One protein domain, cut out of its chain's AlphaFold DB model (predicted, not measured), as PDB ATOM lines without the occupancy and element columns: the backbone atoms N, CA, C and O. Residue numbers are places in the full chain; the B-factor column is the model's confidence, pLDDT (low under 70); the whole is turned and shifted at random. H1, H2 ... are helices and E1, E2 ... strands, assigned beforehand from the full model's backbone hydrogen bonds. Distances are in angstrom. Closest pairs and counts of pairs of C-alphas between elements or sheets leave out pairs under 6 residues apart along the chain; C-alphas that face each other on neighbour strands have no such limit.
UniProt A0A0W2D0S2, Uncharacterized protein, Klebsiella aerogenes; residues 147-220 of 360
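This is residues 147 to 220 of the 360 residues of an uncharacterized protein of Klebsiella aerogenes (UniProt A0A0W2D0S2). A short two-stranded antiparallel ribbon, E1 and E2, makes one wall of a small rounded body, with four short helices, H1 to H4, gathered at varied angles to one side of it. The printed part has 74 residues, with four named helices and two named strands in the order H1 E1 H2 H3 E2 H4; the class is mixed, helices and strands. The whole is compact, with radius of gyration of the C-alphas 11.1 A and spans of 30 by 26 by 22 A.

Find C-alpha 147 at (185.961, 254.520, 180.325); from there H1 runs 16.5 A to residue 158. Then come E1, residues 161 to 165, 13.8 A; H2, 173 to 182, 14.3 A; H3, 188 to 194, 10.1 A; E2, 197 to 202, 13.5 A; and H4, 204 to 214, 14.9 A, ending at C-alpha 214 (195.041, 257.272, 171.085).

Look at H1 and H2: they touch, closest C-alphas Leu 152 and Val 173, 6.0 A, at a steep tilt of 55 degrees. Between antiparallel E1 and E2, N 162 and O 201 are 2.9 A apart, within hydrogen-bond range. H2 and H3 only just touch, with 3 pairs of C-alphas within 8 A, closest Glu 179 and Ile 191, 6.9 A. H4 is close but not clearly touching H1, closest C-alphas Leu 155 and Ala 206, 6.4 A. In H1 to H4 every O i to N i+4 pair is within range.

The C-alphas farthest apart, Arg 167 and Asn 212, are 30.1 A apart. The printed part has no cut and no long link. Confidence is under 70 in 16 residues, among them 198 to 202.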
ATOM      1  N   ASP A 147     185.180 255.717 180.671       94.75
ATOM      2  CA  ASP A 147     185.961 254.520 180.325       94.75
ATOM      3  C   ASP A 147     187.463 254.816 180.231       94.75
ATOM      4  O   ASP A 147     188.298 254.036 180.701       94.75
ATOM      5  N   TYR A 148     187.830 255.974 179.673       95.00
ATOM      6  CA  TYR A 148     189.221 256.419 179.607       95.00
ATOM      7  C   TYR A 148     189.811 256.621 180.999       95.00
ATOM      8  O   TYR A 148     190.920 256.152 181.273       95.00
ATOM      9  N   PHE A 149     189.063 257.271 181.892       96.56
ATOM     10  CA  PHE A 149     189.475 257.443 183.276       96.56
ATOM     11  C   PHE A 149     189.634 256.100 183.983       96.56
ATOM     12  O   PHE A 149     190.669 255.872 184.605       96.56
ATOM     13  N   TYR A 150     188.659 255.195 183.855       95.19
ATOM     14  CA  TYR A 150     188.715 253.872 184.473       95.19
ATOM     15  C   TYR A 150     189.969 253.103 184.043       95.19
ATOM     16  O   TYR A 150     190.718 252.603 184.889       95.19
ATOM     17  N   ASN A 151     190.238 253.058 182.735       95.06
ATOM     18  CA  ASN A 151     191.372 252.326 182.184       95.06
ATOM     19  C   ASN A 151     192.718 252.952 182.567       95.06
ATOM     20  O   ASN A 151     193.595 252.237 183.053       95.06
ATOM     21  N   LEU A 152     192.883 254.270 182.423       93.75
ATOM     22  CA  LEU A 152     194.127 254.946 182.808       93.75
ATOM     23  C   LEU A 152     194.379 254.872 184.313       93.75
ATOM     24  O   LEU A 152     195.511 254.653 184.742       93.75
ATOM     25  N   HIS A 153     193.336 255.017 185.129       92.81
ATOM     26  CA  HIS A 153     193.461 254.866 186.570       92.81
ATOM     27  C   HIS A 153     193.866 253.439 186.953       92.81
ATOM     28  O   HIS A 153     194.747 253.282 187.793       92.81
ATOM     29  N   ARG A 154     193.291 252.410 186.316       91.31
ATOM     30  CA  ARG A 154     193.708 251.012 186.514       91.31
ATOM     31  C   ARG A 154     195.178 250.804 186.144       91.31
ATOM     32  O   ARG A 154     195.910 250.214 186.929       91.31
ATOM     33  N   LEU A 155     195.620 251.318 184.993       85.50
ATOM     34  CA  LEU A 155     197.027 251.228 184.587       85.50
ATOM     35  C   LEU A 155     197.944 251.909 185.613       85.50
ATOM     36  O   LEU A 155     198.967 251.351 185.997       85.50
ATOM     37  N   ARG A 156     197.560 253.082 186.125       84.06
ATOM     38  CA  ARG A 156     198.333 253.779 187.159       84.06
ATOM     39  C   ARG A 156     198.375 253.011 188.483       84.06
ATOM     40  O   ARG A 156     199.442 252.881 189.072       84.06
ATOM     41  N   GLU A 157     197.241 252.501 188.947       78.50
ATOM     42  CA  GLU A 157     197.133 251.740 190.199       78.50
ATOM     43  C   GLU A 157     197.949 250.435 190.160       78.50
ATOM     44  O   GLU A 157     198.604 250.061 191.137       78.50
ATOM     45  N   ASN A 158     197.975 249.772 189.004       77.50
ATOM     46  CA  ASN A 158     198.789 248.581 188.786       77.50
ATOM     47  C   ASN A 158     200.290 248.888 188.684       77.50
ATOM     48  O   ASN A 158     201.105 247.978 188.850       77.50
ATOM     49  N   GLY A 159     200.647 250.151 188.439       69.00
ATOM     50  CA  GLY A 159     202.000 250.588 188.110       69.00
ATOM     51  C   GLY A 159     202.350 250.439 186.629       69.00
ATOM     52  O   GLY A 159     203.484 250.704 186.261       69.00
ATOM     53  N   ASP A 160     201.406 250.056 185.771       74.38
ATOM     54  CA  ASP A 160     201.600 249.827 184.335       74.38
ATOM     55  C   ASP A 160     201.905 251.108 183.547       74.38
ATOM     56  O   ASP A 160     202.592 251.053 182.530       74.38
ATOM     57  N   PHE A 161     201.412 252.263 184.007       77.31
ATOM     58  CA  PHE A 161     201.683 253.562 183.393       77.31
ATOM     59  C   PHE A 161     201.997 254.604 184.470       77.31
ATOM     60  O   PHE A 161     201.103 255.082 185.172       77.31
ATOM     61  N   LEU A 162     203.281 254.950 184.606       73.62
ATOM     62  CA  LEU A 162     203.768 255.914 185.589       73.62
ATOM     63  C   LEU A 162     204.523 257.042 184.904       73.62
ATOM     64  O   LEU A 162     205.513 256.826 184.206       73.62
ATOM     65  N   ALA A 163     204.064 258.257 185.167       73.50
ATOM     66  CA  ALA A 163     204.625 259.480 184.635       73.50
ATOM     67  C   ALA A 163     204.672 260.545 185.735       73.50
ATOM     68  O   ALA A 163     203.768 260.616 186.576       73.50
ATOM     69  N   TYR A 164     205.713 261.370 185.721       72.94
ATOM     70  CA  TYR A 164     205.945 262.412 186.716       72.94
ATOM     71  C   TYR A 164     206.248 263.751 186.055       72.94
ATOM     72  O   TYR A 164     206.820 263.807 184.971       72.94
ATOM     73  N   ASP A 165     205.891 264.837 186.730       66.88
ATOM     74  CA  ASP A 165     206.335 266.170 186.341       66.88
ATOM     75  C   ASP A 165     207.784 266.439 186.800       66.88
ATOM     76  O   ASP A 165     208.387 265.672 187.557       66.88
ATOM     77  N   ARG A 166     208.341 267.587 186.399       70.75
ATOM     78  CA  ARG A 166     209.668 268.061 186.837       70.75
ATOM     79  C   ARG A 166     209.857 268.190 188.357       70.75
ATOM     80  O   ARG A 166     210.979 268.354 188.822       70.75
ATOM     81  N   ARG A 167     208.773 268.199 189.144       59.47
ATOM     82  CA  ARG A 167     208.809 268.249 190.617       59.47
ATOM     83  C   ARG A 167     208.807 266.847 191.225       59.47
ATOM     84  O   ARG A 167     208.712 266.730 192.443       59.47
ATOM     85  N   LYS A 168     208.899 265.805 190.389       62.81
ATOM     86  CA  LYS A 168     208.754 264.395 190.758       62.81
ATOM     87  C   LYS A 168     207.377 264.070 191.344       62.81
ATOM     88  O   LYS A 168     207.242 263.144 192.136       62.81
ATOM     89  N   LEU A 169     206.336 264.811 190.957       63.78
ATOM     90  CA  LEU A 169     204.960 264.526 191.363       63.78
ATOM     91  C   LEU A 169     204.244 263.755 190.261       63.78
ATOM     92  O   LEU A 169     204.348 264.097 189.085       63.78
ATOM     93  N   SER A 170     203.520 262.704 190.645       74.62
ATOM     94  CA  SER A 170     202.851 261.842 189.672       74.62
ATOM     95  C   SER A 170     201.768 262.609 188.912       74.62
ATOM     96  O   SER A 170     200.955 263.324 189.511       74.62
ATOM     97  N   LEU A 171     201.762 262.450 187.589       82.00
ATOM     98  CA  LEU A 171     200.851 263.141 186.685       82.00
ATOM     99  C   LEU A 171     199.427 262.584 186.796       82.00
ATOM    100  O   LEU A 171     199.247 261.361 186.749       82.00
ATOM    101  N   PRO A 172     198.396 263.436 186.937       91.69
ATOM    102  CA  PRO A 172     197.015 262.976 186.919       91.69
ATOM    103  C   PRO A 172     196.658 262.311 185.588       91.69
ATOM    104  O   PRO A 172     197.114 262.710 184.520       91.69
ATOM    105  N   VAL A 173     195.781 261.312 185.655       93.38
ATOM    106  CA  VAL A 173     195.338 260.560 184.470       93.38
ATOM    107  C   VAL A 173     194.614 261.432 183.439       93.38
ATOM    108  O   VAL A 173     194.654 261.118 182.257       93.38
ATOM    109  N   PHE A 174     194.004 262.545 183.860       96.12
ATOM    110  CA  PHE A 174     193.406 263.517 182.942       96.12
ATOM    111  C   PHE A 174     194.456 264.221 182.085       96.12
ATOM    112  O   PHE A 174     194.271 264.350 180.884       96.12
ATOM    113  N   ASP A 175     195.564 264.656 182.684       93.38
ATOM    114  CA  ASP A 175     196.630 265.358 181.966       93.38
ATOM    115  C   ASP A 175     197.300 264.427 180.947       93.38
ATOM    116  O   ASP A 175     197.523 264.816 179.804       93.38
ATOM    117  N   LEU A 176     197.497 263.156 181.315       91.56
ATOM    118  CA  LEU A 176     197.936 262.119 180.379       91.56
ATOM    119  C   LEU A 176     196.933 261.921 179.236       91.56
ATOM    120  O   LEU A 176     197.322 261.927 178.072       91.56
ATOM    121  N   HIS A 177     195.645 261.773 179.552       94.75
ATOM    122  CA  HIS A 177     194.590 261.628 178.549       94.75
ATOM    123  C   HIS A 177     194.551 262.815 177.580       94.75
ATOM    124  O   HIS A 177     194.480 262.618 176.365       94.75
ATOM    125  N   LYS A 178     194.619 264.040 178.110       93.69
ATOM    126  CA  LYS A 178     194.543 265.274 177.335       93.69
ATOM    127  C   LYS A 178     195.686 265.340 176.330       93.69
ATOM    128  O   LYS A 178     195.438 265.406 175.129       93.69
ATOM    129  N   GLU A 179     196.921 265.210 176.794       90.44
ATOM    130  CA  GLU A 179     198.092 265.296 175.921       90.44
ATOM    131  C   GLU A 179     198.139 264.172 174.874       90.44
ATOM    132  O   GLU A 179     198.417 264.426 173.700       90.44
ATOM    133  N   LEU A 180     197.787 262.938 175.257       89.56
ATOM    134  CA  LEU A 180     197.710 261.817 174.316       89.56
ATOM    135  C   LEU A 180     196.635 262.034 173.235       89.56
ATOM    136  O   LEU A 180     196.818 261.585 172.103       89.56
ATOM    137  N   THR A 181     195.547 262.736 173.564       90.81
ATOM    138  CA  THR A 181     194.440 263.030 172.640       90.81
ATOM    139  C   THR A 181     194.749 264.193 171.699       90.81
ATOM    140  O   THR A 181     194.442 264.106 170.510       90.81
ATOM    141  N   PHE A 182     195.339 265.280 172.207       86.31
ATOM    142  CA  PHE A 182     195.593 266.491 171.416       86.31
ATOM    143  C   PHE A 182     196.728 266.310 170.409       86.31
ATOM    144  O   PHE A 182     196.641 266.785 169.279       86.31
ATOM    145  N   HIS A 183     197.782 265.590 170.780       79.12
ATOM    146  CA  HIS A 183     199.001 265.536 169.984       79.12
ATOM    147  C   HIS A 183     199.083 264.312 169.079       79.12
ATOM    148  O   HIS A 183     200.148 263.715 169.014       79.12
ATOM    149  N   LYS A 184     198.001 263.891 168.407       75.12
ATOM    150  CA  LYS A 184     197.900 262.597 167.683       75.12
ATOM    151  C   LYS A 184     199.116 262.244 166.818       75.12
ATOM    152  O   LYS A 184     199.626 261.137 166.961       75.12
ATOM    153  N   GLU A 185     199.644 263.206 166.070       75.88
ATOM    154  CA  GLU A 185     200.785 263.020 165.157       75.88
ATOM    155  C   GLU A 185     202.158 262.945 165.845       75.88
ATOM    156  O   GLU A 185     203.136 262.515 165.243       75.88
ATOM    157  N   HIS A 186     202.265 263.364 167.108       71.38
ATOM    158  CA  HIS A 186     203.532 263.334 167.837       71.38
ATOM    159  C   HIS A 186     203.770 261.965 168.468       71.38
ATOM    160  O   HIS A 186     202.837 261.316 168.961       71.38
ATOM    161  N   SER A 187     205.035 261.550 168.538       74.31
ATOM    162  CA  SER A 187     205.390 260.393 169.352       74.31
ATOM    163  C   SER A 187     205.049 260.663 170.825       74.31
ATOM    164  O   SER A 187     204.986 261.812 171.273       74.31
ATOM    165  N   ILE A 188     204.821 259.602 171.607       72.25
ATOM    166  CA  ILE A 188     204.606 259.752 173.054       72.25
ATOM    167  C   ILE A 188     205.803 260.444 173.727       72.25
ATOM    168  O   ILE A 188     205.627 261.218 174.662       72.25
ATOM    169  N   TRP A 189     207.011 260.241 173.204       70.19
ATOM    170  CA  TRP A 189     208.237 260.852 173.707       70.19
ATOM    171  C   TRP A 189     208.263 262.356 173.484       70.19
ATOM    172  O   TRP A 189     208.563 263.103 174.411       70.19
ATOM    173  N   ASP A 190     207.870 262.813 172.296       68.06
ATOM    174  CA  ASP A 190     207.820 264.243 171.984       68.06
ATOM    175  C   ASP A 190     206.824 264.976 172.879       68.06
ATOM    176  O   ASP A 190     207.109 266.082 173.337       68.06
ATOM    177  N   ILE A 191     205.692 264.336 173.185       76.56
ATOM    178  CA  ILE A 191     204.689 264.852 174.121       76.56
ATOM    179  C   ILE A 191     205.285 265.014 175.522       76.56
ATOM    180  O   ILE A 191     205.128 266.051 176.161       76.56
ATOM    181  N   PHE A 192     205.971 263.992 176.026       75.94
ATOM    182  CA  PHE A 192     206.530 264.038 177.375       75.94
ATOM    183  C   PHE A 192     207.689 265.034 177.456       75.94
ATOM    184  O   PHE A 192     207.778 265.817 178.402       75.94
ATOM    185  N   LYS A 193     208.534 265.070 176.425       67.31
ATOM    186  CA  LYS A 193     209.656 265.997 176.307       67.31
ATOM    187  C   LYS A 193     209.195 267.448 176.248       67.31
ATOM    188  O   LYS A 193     209.715 268.272 176.998       67.31
ATOM    189  N   SER A 194     208.216 267.774 175.401       75.44
ATOM    190  CA  SER A 194     207.703 269.145 175.272       75.44
ATOM    191  C   SER A 194     207.105 269.664 176.583       75.44
ATOM    192  O   SER A 194     207.225 270.849 176.896       75.44
ATOM    193  N   ASN A 195     206.533 268.765 177.386       73.81
ATOM    194  CA  ASN A 195     205.918 269.079 178.668       73.81
ATOM    195  C   ASN A 195     206.884 269.009 179.874       73.81
ATOM    196  O   ASN A 195     206.484 269.323 180.998       73.81
ATOM    197  N   ASN A 196     208.163 268.654 179.674       71.75
ATOM    198  CA  ASN A 196     209.125 268.349 180.749       71.75
ATOM    199  C   ASN A 196     208.585 267.304 181.741       71.75
ATOM    200  O   ASN A 196     208.628 267.482 182.965       71.75
ATOM    201  N   TRP A 197     208.012 266.241 181.191       77.25
ATOM    202  CA  TRP A 197     207.491 265.101 181.921       77.25
ATOM    203  C   TRP A 197     208.432 263.911 181.786       77.25
ATOM    204  O   TRP A 197     209.076 263.700 180.761       77.25
ATOM    205  N   HIS A 198     208.484 263.113 182.841       68.81
ATOM    206  CA  HIS A 198     209.324 261.935 182.933       68.81
ATOM    207  C   HIS A 198     208.437 260.697 182.901       68.81
ATOM    208  O   HIS A 198     207.693 260.435 183.850       68.81
ATOM    209  N   LEU A 199     208.505 259.944 181.803       67.50
ATOM    210  CA  LEU A 199     207.911 258.616 181.736       67.50
ATOM    211  C   LEU A 199     208.798 257.656 182.529       67.50
ATOM    212  O   LEU A 199     209.957 257.462 182.184       67.50
ATOM    213  N   VAL A 200     208.258 257.084 183.600       61.06
ATOM    214  CA  VAL A 200     208.996 256.178 184.492       61.06
ATOM    215  C   VAL A 200     208.674 254.723 184.191       61.06
ATOM    216  O   VAL A 200     209.555 253.870 184.258       61.06
ATOM    217  N   ARG A 201     207.419 254.421 183.844       65.00
ATOM    218  CA  ARG A 201     207.007 253.061 183.498       65.00
ATOM    219  C   ARG A 201     205.914 253.060 182.450       65.00
ATOM    220  O   ARG A 201     204.976 253.853 182.534       65.00
ATOM    221  N   LEU A 202     206.044 252.134 181.505       68.19
ATOM    222  CA  LEU A 202     205.051 251.875 180.479       68.19
ATOM    223  C   LEU A 202     205.083 250.384 180.099       68.19
ATOM    224  O   LEU A 202     205.999 249.936 179.415       68.19
ATOM    225  N   SER A 203     204.131 249.596 180.609       70.75
ATOM    226  CA  SER A 203     204.047 248.148 180.352       70.75
ATOM    227  C   SER A 203     203.355 247.832 179.023       70.75
ATOM    228  O   SER A 203     202.660 248.684 178.469       70.75
ATOM    229  N   ASN A 204     203.478 246.592 178.528       74.50
ATOM    230  CA  ASN A 204     202.781 246.127 177.312       74.50
ATOM    231  C   ASN A 204     201.273 246.395 177.357       74.50
ATOM    232  O   ASN A 204     200.715 246.901 176.392       74.50
ATOM    233  N   ASN A 205     200.636 246.183 178.509       79.62
ATOM    234  CA  ASN A 205     199.213 246.479 178.678       79.62
ATOM    235  C   ASN A 205     198.906 247.972 178.482       79.62
ATOM    236  O   ASN A 205     197.886 248.331 177.892       79.62
ATOM    237  N   ALA A 206     199.773 248.849 178.993       81.94
ATOM    238  CA  ALA A 206     199.623 250.285 178.812       81.94
ATOM    239  C   ALA A 206     199.900 250.705 177.361       81.94
ATOM    240  O   ALA A 206     199.196 251.562 176.840       81.94
ATOM    241  N   ILE A 207     200.872 250.075 176.700       79.75
ATOM    242  CA  ILE A 207     201.196 250.294 175.285       79.75
ATOM    243  C   ILE A 207     200.015 249.911 174.404       79.75
ATOM    244  O   ILE A 207     199.568 250.730 173.608       79.75
ATOM    245  N   ASP A 208     199.466 248.713 174.588       84.88
ATOM    246  CA  ASP A 208     198.318 248.226 173.827       84.88
ATOM    247  C   ASP A 208     197.113 249.141 174.028       84.88
ATOM    248  O   ASP A 208     196.462 249.552 173.066       84.88
ATOM    249  N   PHE A 209     196.847 249.534 175.276       90.38
ATOM    250  CA  PHE A 209     195.805 250.508 175.569       90.38
ATOM    251  C   PHE A 209     196.055 251.834 174.842       90.38
ATOM    252  O   PHE A 209     195.142 252.348 174.195       90.38
ATOM    253  N   ILE A 210     197.272 252.382 174.906       88.06
ATOM    254  CA  ILE A 210     197.586 253.669 174.288       88.06
ATOM    255  C   ILE A 210     197.484 253.592 172.759       88.06
ATOM    256  O   ILE A 210     196.871 254.465 172.141       88.06
ATOM    257  N   ASN A 211     198.021 252.534 172.155       85.50
ATOM    258  CA  ASN A 211     197.990 252.324 170.715       85.50
ATOM    259  C   ASN A 211     196.547 252.215 170.203       85.50
ATOM    260  O   ASN A 211     196.179 252.903 169.250       85.50
ATOM    261  N   ASN A 212     195.712 251.426 170.886       90.25
ATOM    262  CA  ASN A 212     194.328 251.182 170.482       90.25
ATOM    263  C   ASN A 212     193.407 252.392 170.688       90.25
ATOM    264  O   ASN A 212     192.429 252.540 169.963       90.25
ATOM    265  N   ASN A 213     193.696 253.252 171.670       90.50
ATOM    266  CA  ASN A 213     192.771 254.314 172.081       90.50
ATOM    267  C   ASN A 213     193.211 255.727 171.675       90.50
ATOM    268  O   ASN A 213     192.372 256.615 171.565       90.50
ATOM    269  N   TYR A 214     194.504 255.948 171.429       86.88
ATOM    270  CA  TYR A 214     195.041 257.272 171.085       86.88
ATOM    271  C   TYR A 214     195.712 257.314 169.709       86.88
ATOM    272  O   TYR A 214     196.306 258.330 169.353       86.88
ATOM    273  N   ASN A 215     195.620 256.224 168.931       82.62
ATOM    274  CA  ASN A 215     196.259 256.074 167.620       82.62
ATOM    275  C   ASN A 215     197.756 256.433 167.649       82.62
ATOM    276  O   ASN A 215     198.302 257.044 166.730       82.62
ATOM    277  N   LYS A 216     198.423 256.081 168.748       74.75
ATOM    278  CA  LYS A 216     199.872 256.192 168.878       74.75
ATOM    279  C   LYS A 216     200.476 254.905 168.353       74.75
ATOM    280  O   LYS A 216     200.028 253.831 168.716       74.75
ATOM    281  N   ARG A 217     201.489 254.978 167.495       68.25
ATOM    282  CA  ARG A 217     202.296 253.796 167.173       68.25
ATOM    283  C   ARG A 217     203.505 253.789 168.081       68.25
ATOM    284  O   ARG A 217     204.538 254.362 167.754       68.25
ATOM    285  N   ILE A 218     203.356 253.166 169.241       66.06
ATOM    286  CA  ILE A 218     204.486 252.900 170.120       66.06
ATOM    287  C   ILE A 218     205.064 251.551 169.698       66.06
ATOM    288  O   ILE A 218     204.566 250.495 170.085       66.06
ATOM    289  N   THR A 219     206.079 251.596 168.836       47.19
ATOM    290  CA  THR A 219     206.783 250.419 168.319       47.19
ATOM    291  C   THR A 219     208.226 250.465 168.804       47.19
ATOM    292  O   THR A 219     208.997 251.292 168.330       47.19
ATOM    293  N   ASN A 220     208.580 249.552 169.707       45.00
ATOM    294  CA  ASN A 220     209.915 249.334 170.281       45.00
ATOM    295  C   ASN A 220     210.295 250.251 171.450       45.00
ATOM    296  O   ASN A 220     210.533 251.444 171.298       45.00
TER     297      ASN A 220